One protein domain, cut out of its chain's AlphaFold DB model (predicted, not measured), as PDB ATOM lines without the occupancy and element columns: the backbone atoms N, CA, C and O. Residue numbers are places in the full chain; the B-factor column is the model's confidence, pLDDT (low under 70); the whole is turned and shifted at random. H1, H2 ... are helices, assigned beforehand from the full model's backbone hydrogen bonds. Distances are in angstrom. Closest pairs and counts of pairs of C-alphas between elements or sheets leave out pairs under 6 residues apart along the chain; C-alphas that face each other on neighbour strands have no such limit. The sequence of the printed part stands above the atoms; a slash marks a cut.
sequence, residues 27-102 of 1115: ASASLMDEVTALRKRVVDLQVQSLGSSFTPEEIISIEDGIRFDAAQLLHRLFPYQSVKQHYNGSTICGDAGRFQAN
ATOM      1  N   ALA A  27     146.565 140.773 142.068       48.94
ATOM      2  CA  ALA A  27     145.547 141.725 142.514       48.94
ATOM      3  C   ALA A  27     144.220 141.036 142.881       48.94
ATOM      4  O   ALA A  27     143.659 141.331 143.934       48.94
ATOM      5  N   SER A  28     143.754 140.065 142.085       50.31
ATOM      6  CA  SER A  28     142.521 139.314 142.380       50.31
ATOM      7  C   SER A  28     142.635 138.476 143.659       50.31
ATOM      8  O   SER A  28     141.688 138.418 144.442       50.31
ATOM      9  N   ALA A  29     143.816 137.914 143.940       52.94
ATOM     10  CA  ALA A  29     144.109 137.272 145.223       52.94
ATOM     11  C   ALA A  29     143.984 138.255 146.408       52.94
ATOM     12  O   ALA A  29     143.294 137.952 147.381       52.94
ATOM     13  N   SER A  30     144.573 139.455 146.297       62.66
ATOM     14  CA  SER A  30     144.441 140.518 147.313       62.66
ATOM     15  C   SER A  30     142.981 140.917 147.532       62.66
ATOM     16  O   SER A  30     142.544 141.086 148.668       62.66
ATOM     17  N   LEU A  31     142.202 141.023 146.454       65.06
ATOM     18  CA  LEU A  31     140.801 141.428 146.526       65.06
ATOM     19  C   LEU A  31     139.927 140.358 147.204       65.06
ATOM     20  O   LEU A  31     139.042 140.697 147.987       65.06
ATOM     21  N   MET A  32     140.215 139.069 147.000       67.38
ATOM     22  CA  MET A  32     139.539 137.974 147.712       67.38
ATOM     23  C   MET A  32     139.919 137.887 149.200       67.38
ATOM     24  O   MET A  32     139.074 137.516 150.025       67.38
ATOM     25  N   ASP A  33     141.138 138.287 149.574       72.38
ATOM     26  CA  ASP A  33     141.527 138.479 150.978       72.38
ATOM     27  C   ASP A  33     140.789 139.681 151.606       72.38
ATOM     28  O   ASP A  33     140.261 139.563 152.716       72.38
ATOM     29  N   GLU A  34     140.649 140.804 150.890       73.62
ATOM     30  CA  GLU A  34     139.864 141.969 151.333       73.62
ATOM     31  C   GLU A  34     138.369 141.626 151.513       73.62
ATOM     32  O   GLU A  34     137.787 141.935 152.558       73.62
ATOM     33  N   VAL A  35     137.760 140.880 150.581       75.06
ATOM     34  CA  VAL A  35     136.392 140.329 150.716       75.06
ATOM     35  C   VAL A  35     136.276 139.383 151.914       75.06
ATOM     36  O   VAL A  35     135.251 139.361 152.599       75.06
ATOM     37  N   THR A  36     137.313 138.597 152.203       74.94
ATOM     38  CA  THR A  36     137.321 137.676 153.350       74.94
ATOM     39  C   THR A  36     137.438 138.431 154.678       74.94
ATOM     40  O   THR A  36     136.749 138.082 155.639       74.94
ATOM     41  N   ALA A  37     138.217 139.515 154.726       77.56
ATOM     42  CA  ALA A  37     138.277 140.422 155.870       77.56
ATOM     43  C   ALA A  37     136.948 141.170 156.090       77.56
ATOM     44  O   ALA A  37     136.495 141.294 157.231       77.56
ATOM     45  N   LEU A  38     136.284 141.613 155.017       80.19
ATOM     46  CA  LEU A  38     134.972 142.261 155.084       80.19
ATOM     47  C   LEU A  38     133.880 141.290 155.554       80.19
ATOM     48  O   LEU A  38     133.120 141.610 156.467       80.19
ATOM     49  N   ARG A  39     133.861 140.061 155.015       81.94
ATOM     50  CA  ARG A  39     132.992 138.973 155.491       81.94
ATOM     51  C   ARG A  39     133.203 138.695 156.976       81.94
ATOM     52  O   ARG A  39     132.225 138.452 157.677       81.94
ATOM     53  N   LYS A  40     134.449 138.735 157.462       81.94
ATOM     54  CA  LYS A  40     134.724 138.587 158.894       81.94
ATOM     55  C   LYS A  40     134.076 139.720 159.693       81.94
ATOM     56  O   LYS A  40     133.381 139.409 160.647       81.94
ATOM     57  N   ARG A  41     134.219 140.988 159.282       78.44
ATOM     58  CA  ARG A  41     133.586 142.132 159.973       78.44
ATOM     59  C   ARG A  41     132.057 142.061 159.979       78.44
ATOM     60  O   ARG A  41     131.463 142.348 161.008       78.44
ATOM     61  N   VAL A  42     131.431 141.613 158.888       81.62
ATOM     62  CA  VAL A  42     129.980 141.347 158.851       81.62
ATOM     63  C   VAL A  42     129.586 140.272 159.863       81.62
ATOM     64  O   VAL A  42     128.697 140.503 160.672       81.62
ATOM     65  N   VAL A  43     130.268 139.123 159.876       78.88
ATOM     66  CA  VAL A  43     129.959 138.040 160.828       78.88
ATOM     67  C   VAL A  43     130.263 138.451 162.274       78.88
ATOM     68  O   VAL A  43     129.498 138.106 163.168       78.88
ATOM     69  N   ASP A  44     131.340 139.204 162.510       76.25
ATOM     70  CA  ASP A  44     131.664 139.765 163.824       76.25
ATOM     71  C   ASP A  44     130.527 140.692 164.298       76.25
ATOM     72  O   ASP A  44     130.058 140.517 165.419       76.25
ATOM     73  N   LEU A  45     130.028 141.597 163.441       77.31
ATOM     74  CA  LEU A  45     128.896 142.480 163.747       77.31
ATOM     75  C   LEU A  45     127.598 141.693 164.000       77.31
ATOM     76  O   LEU A  45     126.916 141.977 164.975       77.31
ATOM     77  N   GLN A  46     127.282 140.669 163.199       73.69
ATOM     78  CA  GLN A  46     126.109 139.808 163.435       73.69
ATOM     79  C   GLN A  46     126.182 139.068 164.778       73.69
ATOM     80  O   GLN A  46     125.182 138.927 165.478       73.69
ATOM     81  N   VAL A  47     127.364 138.567 165.151       71.88
ATOM     82  CA  VAL A  47     127.571 137.898 166.445       71.88
ATOM     83  C   VAL A  47     127.528 138.909 167.594       71.88
ATOM     84  O   VAL A  47     127.030 138.585 168.669       71.88
ATOM     85  N   GLN A  48     128.000 140.137 167.369       69.38
ATOM     86  CA  GLN A  48     127.947 141.231 168.340       69.38
ATOM     87  C   GLN A  48     126.527 141.780 168.524       69.38
ATOM     88  O   GLN A  48     126.147 142.030 169.658       69.38
ATOM     89  N   SER A  49     125.692 141.860 167.483       64.69
ATOM     90  CA  SER A  49     124.288 142.285 167.612       64.69
ATOM     91  C   SER A  49     123.415 141.294 168.394       64.69
ATOM     92  O   SER A  49     122.328 141.647 168.837       64.69
ATOM     93  N   LEU A  50     123.877 140.049 168.567       64.12
ATOM     94  CA  LEU A  50     123.225 139.021 169.390       64.12
ATOM     95  C   LEU A  50     123.659 139.054 170.870       64.12
ATOM     96  O   LEU A  50     123.110 138.306 171.677       64.12
ATOM     97  N   GLY A  51     124.634 139.893 171.238       58.25
ATOM     98  CA  GLY A  51     125.041 140.135 172.623       58.25
ATOM     99  C   GLY A  51     124.876 141.612 172.975       58.25
ATOM    100  O   GLY A  51     125.494 142.460 172.343       58.25
ATOM    101  N   SER A  52     124.080 141.925 173.998       54.56
ATOM    102  CA  SER A  52     123.652 143.279 174.403       54.56
ATOM    103  C   SER A  52     124.792 144.182 174.923       54.56
ATOM    104  O   SER A  52     124.845 144.534 176.097       54.56
ATOM    105  N   SER A  53     125.737 144.519 174.044       61.12
ATOM    106  CA  SER A  53     127.064 145.061 174.377       61.12
ATOM    107  C   SER A  53     127.495 146.282 173.553       61.12
ATOM    108  O   SER A  53     128.599 146.775 173.763       61.12
ATOM    109  N   PHE A  54     126.633 146.775 172.659       68.31
ATOM    110  CA  PHE A  54     126.859 147.953 171.813       68.31
ATOM    111  C   PHE A  54     125.637 148.871 171.824       68.31
ATOM    112  O   PHE A  54     124.504 148.389 171.923       68.31
ATOM    113  N   THR A  55     125.856 150.179 171.682       77.25
ATOM    114  CA  THR A  55     124.766 151.142 171.468       77.25
ATOM    115  C   THR A  55     124.308 151.154 169.998       77.25
ATOM    116  O   THR A  55     125.066 150.742 169.110       77.25
ATOM    117  N   PRO A  56     123.083 151.629 169.691       72.38
ATOM    118  CA  PRO A  56     122.611 151.761 168.310       72.38
ATOM    119  C   PRO A  56     123.546 152.594 167.420       72.38
ATOM    120  O   PRO A  56     123.747 152.270 166.252       72.38
ATOM    121  N   GLU A  57     124.162 153.637 167.976       76.94
ATOM    122  CA  GLU A  57     125.079 154.543 167.278       76.94
ATOM    123  C   GLU A  57     126.390 153.843 166.895       76.94
ATOM    124  O   GLU A  57     126.914 154.060 165.800       76.94
ATOM    125  N   GLU A  58     126.909 152.967 167.761       77.12
ATOM    126  CA  GLU A  58     128.081 152.142 167.458       77.12
ATOM    127  C   GLU A  58     127.770 151.119 166.361       77.12
ATOM    128  O   GLU A  58     128.577 150.942 165.448       77.12
ATOM    129  N   ILE A  59     126.583 150.499 166.398       74.69
ATOM    130  CA  ILE A  59     126.120 149.574 165.352       74.69
ATOM    131  C   ILE A  59     126.059 150.300 164.001       74.69
ATOM    132  O   ILE A  59     126.710 149.860 163.055       74.69
ATOM    133  N   ILE A  60     125.379 151.452 163.927       78.81
ATOM    134  CA  ILE A  60     125.284 152.273 162.706       78.81
ATOM    135  C   ILE A  60     126.680 152.689 162.209       78.81
ATOM    136  O   ILE A  60     126.975 152.582 161.018       78.81
ATOM    137  N   SER A  61     127.585 153.092 163.110       79.81
ATOM    138  CA  SER A  61     128.957 153.463 162.742       79.81
ATOM    139  C   SER A  61     129.781 152.290 162.193       79.81
ATOM    140  O   SER A  61     130.670 152.515 161.365       79.81
ATOM    141  N   ILE A  62     129.539 151.055 162.646       78.19
ATOM    142  CA  ILE A  62     130.204 149.856 162.112       78.19
ATOM    143  C   ILE A  62     129.566 149.456 160.772       78.19
ATOM    144  O   ILE A  62     130.292 149.100 159.839       78.19
ATOM    145  N   GLU A  63     128.241 149.559 160.644       81.19
ATOM    146  CA  GLU A  63     127.513 149.298 159.399       81.19
ATOM    147  C   GLU A  63     127.957 150.222 158.263       81.19
ATOM    148  O   GLU A  63     128.383 149.730 157.216       81.19
ATOM    149  N   ASP A  64     127.963 151.541 158.469       81.75
ATOM    150  CA  ASP A  64     128.416 152.501 157.455       81.75
ATOM    151  C   ASP A  64     129.908 152.324 157.111       81.75
ATOM    152  O   ASP A  64     130.301 152.455 155.949       81.75
ATOM    153  N   GLY A  65     130.739 151.896 158.072       83.06
ATOM    154  CA  GLY A  65     132.124 151.487 157.810       83.06
ATOM    155  C   GLY A  65     132.240 150.253 156.900       83.06
ATOM    156  O   GLY A  65     133.084 150.218 156.001       83.06
ATOM    157  N   ILE A  66     131.375 149.249 157.083       86.06
ATOM    158  CA  ILE A  66     131.298 148.062 156.213       86.06
ATOM    159  C   ILE A  66     130.777 148.447 154.820       86.06
ATOM    160  O   ILE A  66     131.342 148.003 153.816       86.06
ATOM    161  N   ARG A  67     129.747 149.302 154.737       86.62
ATOM    162  CA  ARG A  67     129.209 149.828 153.470       86.62
ATOM    163  C   ARG A  67     130.259 150.612 152.688       86.62
ATOM    164  O   ARG A  67     130.364 150.438 151.478       86.62
ATOM    165  N   PHE A  68     131.050 151.450 153.357       85.50
ATOM    166  CA  PHE A  68     132.069 152.277 152.711       85.50
ATOM    167  C   PHE A  68     133.252 151.450 152.183       85.50
ATOM    168  O   PHE A  68     133.711 151.680 151.062       85.50
ATOM    169  N   ASP A  69     133.715 150.443 152.927       83.38
ATOM    170  CA  ASP A  69     134.739 149.509 152.432       83.38
ATOM    171  C   ASP A  69     134.218 148.656 151.260       83.38
ATOM    172  O   ASP A  69     134.929 148.459 150.272       83.38
ATOM    173  N   ALA A  70     132.957 148.214 151.305       85.38
ATOM    174  CA  ALA A  70     132.311 147.505 150.198       85.38
ATOM    175  C   ALA A  70     132.152 148.379 148.941       85.38
ATOM    176  O   ALA A  70     132.433 147.927 147.832       85.38
ATOM    177  N   ALA A  71     131.744 149.639 149.110       84.75
ATOM    178  CA  ALA A  71     131.578 150.591 148.015       84.75
ATOM    179  C   ALA A  71     132.915 150.953 147.354       84.75
ATOM    180  O   ALA A  71     132.977 151.101 146.135       84.75
ATOM    181  N   GLN A  72     134.002 151.040 148.131       82.75
ATOM    182  CA  GLN A  72     135.355 151.172 147.587       82.75
ATOM    183  C   GLN A  72     135.784 149.928 146.798       82.75
ATOM    184  O   GLN A  72     136.343 150.075 145.714       82.75
ATOM    185  N   LEU A  73     135.529 148.716 147.308       83.44
ATOM    186  CA  LEU A  73     135.857 147.471 146.601       83.44
ATOM    187  C   LEU A  73     135.110 147.363 145.264       83.44
ATOM    188  O   LEU A  73     135.734 147.068 144.247       83.44
ATOM    189  N   LEU A  74     133.810 147.677 145.245       81.19
ATOM    190  CA  LEU A  74     133.020 147.720 144.013       81.19
ATOM    191  C   LEU A  74     133.503 148.822 143.058       81.19
ATOM    192  O   LEU A  74     133.656 148.553 141.873       81.19
ATOM    193  N   HIS A  75     133.832 150.023 143.544       81.25
ATOM    194  CA  HIS A  75     134.343 151.106 142.693       81.25
ATOM    195  C   HIS A  75     135.707 150.788 142.048       81.25
ATOM    196  O   HIS A  75     135.960 151.206 140.923       81.25
ATOM    197  N   ARG A  76     136.574 150.003 142.710       77.00
ATOM    198  CA  ARG A  76     137.844 149.528 142.119       77.00
ATOM    199  C   ARG A  76     137.649 148.547 140.955       77.00
ATOM    200  O   ARG A  76     138.556 148.414 140.141       77.00
ATOM    201  N   LEU A  77     136.510 147.853 140.894       72.50
ATOM    202  CA  LEU A  77     136.166 146.888 139.838       72.50
ATOM    203  C   LEU A  77     135.268 147.502 138.757       72.50
ATOM    204  O   LEU A  77     135.453 147.245 137.572       72.50
ATOM    205  N   PHE A  78     134.333 148.351 139.179       77.56
ATOM    206  CA  PHE A  78     133.354 149.053 138.356       77.56
ATOM    207  C   PHE A  78     133.546 150.576 138.493       77.56
ATOM    208  O   PHE A  78     132.702 151.254 139.098       77.56
ATOM    209  N   PRO A  79     134.640 151.145 137.946       74.62
ATOM    210  CA  PRO A  79     134.943 152.575 138.058       74.62
ATOM    211  C   PRO A  79     133.918 153.466 137.339       74.62
ATOM    212  O   PRO A  79     133.788 154.639 137.677       74.62
ATOM    213  N   TYR A  80     133.150 152.897 136.400       75.44
ATOM    214  CA  TYR A  80     132.044 153.542 135.681       75.44
ATOM    215  C   TYR A  80     130.909 154.045 136.592       75.44
ATOM    216  O   TYR A  80     130.117 154.885 136.177       75.44
ATOM    217  N   GLN A  81     130.816 153.539 137.827       75.44
ATOM    218  CA  GLN A  81     129.907 154.046 138.853       75.44
ATOM    219  C   GLN A  81     130.714 154.585 140.035       75.44
ATOM    220  O   GLN A  81     131.666 153.957 140.502       75.44
ATOM    221  N   SER A  82     130.320 155.749 140.545       81.38
ATOM    222  CA  SER A  82     130.971 156.397 141.687       81.38
ATOM    223  C   SER A  82     130.805 155.599 142.987       81.38
ATOM    224  O   SER A  82     129.823 154.880 143.177       81.38
ATOM    225  N   VAL A  83     131.715 155.806 143.947       81.56
ATOM    226  CA  VAL A  83     131.609 155.220 145.301       81.56
ATOM    227  C   VAL A  83     130.239 155.505 145.940       81.56
ATOM    228  O   VAL A  83     129.682 154.631 146.593       81.56
ATOM    229  N   LYS A  84     129.649 156.690 145.711       82.75
ATOM    230  CA  LYS A  84     128.328 157.064 146.248       82.75
ATOM    231  C   LYS A  84     127.172 156.280 145.605       82.75
ATOM    232  O   LYS A  84     126.199 155.986 146.292       82.75
ATOM    233  N   GLN A  85     127.282 155.924 144.322       79.38
ATOM    234  CA  GLN A  85     126.314 155.046 143.653       79.38
ATOM    235  C   GLN A  85     126.424 153.612 144.182       79.38
ATOM    236  O   GLN A  85     125.408 153.043 144.564       79.38
ATOM    237  N   HIS A  86     127.642 153.074 144.337       83.06
ATOM    238  CA  HIS A  86     127.850 151.755 144.955       83.06
ATOM    239  C   HIS A  86     127.331 151.692 146.402       83.06
ATOM    240  O   HIS A  86     126.622 150.756 146.759       83.06
ATOM    241  N   TYR A  87     127.615 152.715 147.217       83.81
ATOM    242  CA  TYR A  87     127.221 152.827 148.635       83.81
ATOM    243  C   TYR A  87     125.703 152.785 148.889       83.81
ATOM    244  O   TYR A  87     125.261 152.342 149.955       83.81
ATOM    245  N   ASN A  88     124.920 153.235 147.908       81.25
ATOM    246  CA  ASN A  88     123.455 153.220 147.915       81.25
ATOM    247  C   ASN A  88     122.862 152.164 146.957       81.25
ATOM    248  O   ASN A  88     121.644 152.070 146.831       81.25
ATOM    249  N   GLY A  89     123.701 151.392 146.261       79.19
ATOM    250  CA  GLY A  89     123.281 150.432 145.242       79.19
ATOM    251  C   GLY A  89     122.676 149.160 145.838       79.19
ATOM    252  O   GLY A  89     122.991 148.773 146.966       79.19
ATOM    253  N   SER A  90     121.848 148.465 145.054       78.81
ATOM    254  CA  SER A  90     121.151 147.228 145.452       78.81
ATOM    255  C   SER A  90     122.097 146.123 145.943       78.81
ATOM    256  O   SER A  90     121.761 145.394 146.878       78.81
ATOM    257  N   THR A  91     123.323 146.038 145.415       79.69
ATOM    258  CA  THR A  91     124.363 145.117 145.909       79.69
ATOM    259  C   THR A  91     124.601 145.292 147.414       79.69
ATOM    260  O   THR A  91     124.615 144.303 148.155       79.69
ATOM    261  N   ILE A  92     124.702 146.542 147.882       81.06
ATOM    262  CA  ILE A  92     124.950 146.899 149.284       81.06
ATOM    263  C   ILE A  92     123.634 146.990 150.068       81.06
ATOM    264  O   ILE A  92     123.430 146.228 151.013       81.06
ATOM    265  N   CYS A  93     122.723 147.871 149.657       78.81
ATOM    266  CA  CYS A  93     121.506 148.221 150.397       78.81
ATOM    267  C   CYS A  93     120.304 147.293 150.158       78.81
ATOM    268  O   CYS A  93     119.299 147.421 150.850       78.81
ATOM    269  N   GLY A  94     120.390 146.352 149.213       70.12
ATOM    270  CA  GLY A  94     119.274 145.476 148.855       70.12
ATOM    271  C   GLY A  94     118.062 146.217 148.287       70.12
ATOM    272  O   GLY A  94     118.038 147.439 148.152       70.12
ATOM    273  N   ASP A  95     117.028 145.449 147.972       67.56
ATOM    274  CA  ASP A  95     115.860 145.925 147.217       67.56
ATOM    275  C   ASP A  95     114.920 146.793 148.075       67.56
ATOM    276  O   ASP A  95     114.162 147.610 147.563       67.56
ATOM    277  N   ALA A  96     115.025 146.672 149.403       66.88
ATOM    278  CA  ALA A  96     114.328 147.510 150.380       66.88
ATOM    279  C   ALA A  96     115.091 148.801 150.752       66.88
ATOM    280  O   ALA A  96     114.678 149.507 151.673       66.88
ATOM    281  N   GLY A  97     116.245 149.079 150.126       64.19
ATOM    282  CA  GLY A  97     117.089 150.255 150.399       64.19
ATOM    283  C   GLY A  97     117.777 150.282 151.774       64.19
ATOM    284  O   GLY A  97     118.568 151.184 152.049       64.19
ATOM    285  N   ARG A  98     117.513 149.299 152.643       70.81
ATOM    286  CA  ARG A  98     118.098 149.180 153.984       70.81
ATOM    287  C   ARG A  98     119.310 148.264 153.948       70.81
ATOM    288  O   ARG A  98     119.173 147.064 153.704       70.81
ATOM    289  N   PHE A  99     120.482 148.808 154.273       74.38
ATOM    290  CA  PHE A  99     121.639 147.967 154.542       74.38
ATOM    291  C   PHE A  99     121.313 146.950 155.643       74.38
ATOM    292  O   PHE A  99     120.617 147.249 156.610       74.38
ATOM    293  N   GLN A 100     121.801 145.730 155.451       68.00
ATOM    294  CA  GLN A 100     121.778 144.678 156.450       68.00
ATOM    295  C   GLN A 100     123.101 143.935 156.337       68.00
ATOM    296  O   GLN A 100     123.393 143.341 155.293       68.00
ATOM    297  N   ALA A 101     123.890 143.932 157.409       67.94
ATOM    298  CA  ALA A 101     125.113 143.145 157.501       67.94
ATOM    299  C   ALA A 101     124.779 141.642 157.589       67.94
ATOM    300  O   ALA A 101     124.845 141.035 158.653       67.94
ATOM    301  N   ASN A 102     124.366 141.031 156.476       69.44
ATOM    302  CA  ASN A 102     123.836 139.668 156.437       69.44
ATOM    303  C   ASN A 102     124.511 138.786 155.364       69.44
ATOM    304  O   ASN A 102     125.376 139.218 154.597       69.44
TER     305      ASN A 102
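What this domain is: This is residues 27 to 102 of the 1115 residues of an uncharacterized protein of Giardia intestinalis (strain P15) (UniProt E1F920). A long helical hairpin, H1 and H2 side by side, makes the length of this domain; the chain then folds back so that the short helix H3 packs on H2, away from H1, with the tiny H4 next to it. H2 is in the middle, between H1 and H3, and residues 94 to 102 form a tail with no named element. Along the 76 printed residues you meet four named helices, H1, H2, H3 and H4, and no named strand; the class is all helix. The whole is compact, with a radius of gyration of the C-alphas of 13.1 A and spans of 40 by 28 by 18 A.

How they stand to each other: Start with H1, residues 27 to 49, and H2, residues 56 to 77: this hairpin touches closest at the C-alphas of Leu 38 and Ile 66, 7.0 A apart. Their lines stand at a shallow tilt of 16 degrees, opposite ways. H2 is the hub, touching three helices. With residues 67 to 75 alone it touches H3, residues 83 to 88, at a steep tilt of 53 degrees; the closest C-alphas, of Ala 71 and Tyr 87, are 4.9 A apart. With residues 67 to 71 alone it only just touches H4, residues 90 to 93, with 3 pairs of C-alphas within 8 A, the closest being Arg 67 and Ile 92 at 6.7 A. H3 and H4 are close but not clearly touching, the closest C-alphas, of His 86 and Ile 92, being 7.1 A apart. H1 is apart from H3 and H4. Every O i to N i+4 pair is within hydrogen-bond range in H1 and H3, and 17 of 18 in H2; H4 is too short for such a pair.

Where its parts are: Find C-alpha 27 at (145.547, 141.725, 142.514); from there H1 runs 32.9 A to C-alpha 49. H2 begins at C-alpha 56, (122.611, 151.761, 168.310), and runs 31.9 A to C-alpha 77. H3 measures 8.8 A, and H4 5.1 A, ending at C-alpha 93, (121.506, 148.221, 150.397).

The domain as a whole: The farthest C-alphas, of Ser 52 and Tyr 80, are 40.9 A apart. The printed part has no cut; the links H2 to H3 and H3 to H4 are tight, and H1 to H2 is short. Look for pLDDT under 70 at residues 27 to 32, 48 to 54, 95 to 97 and 100 to 102.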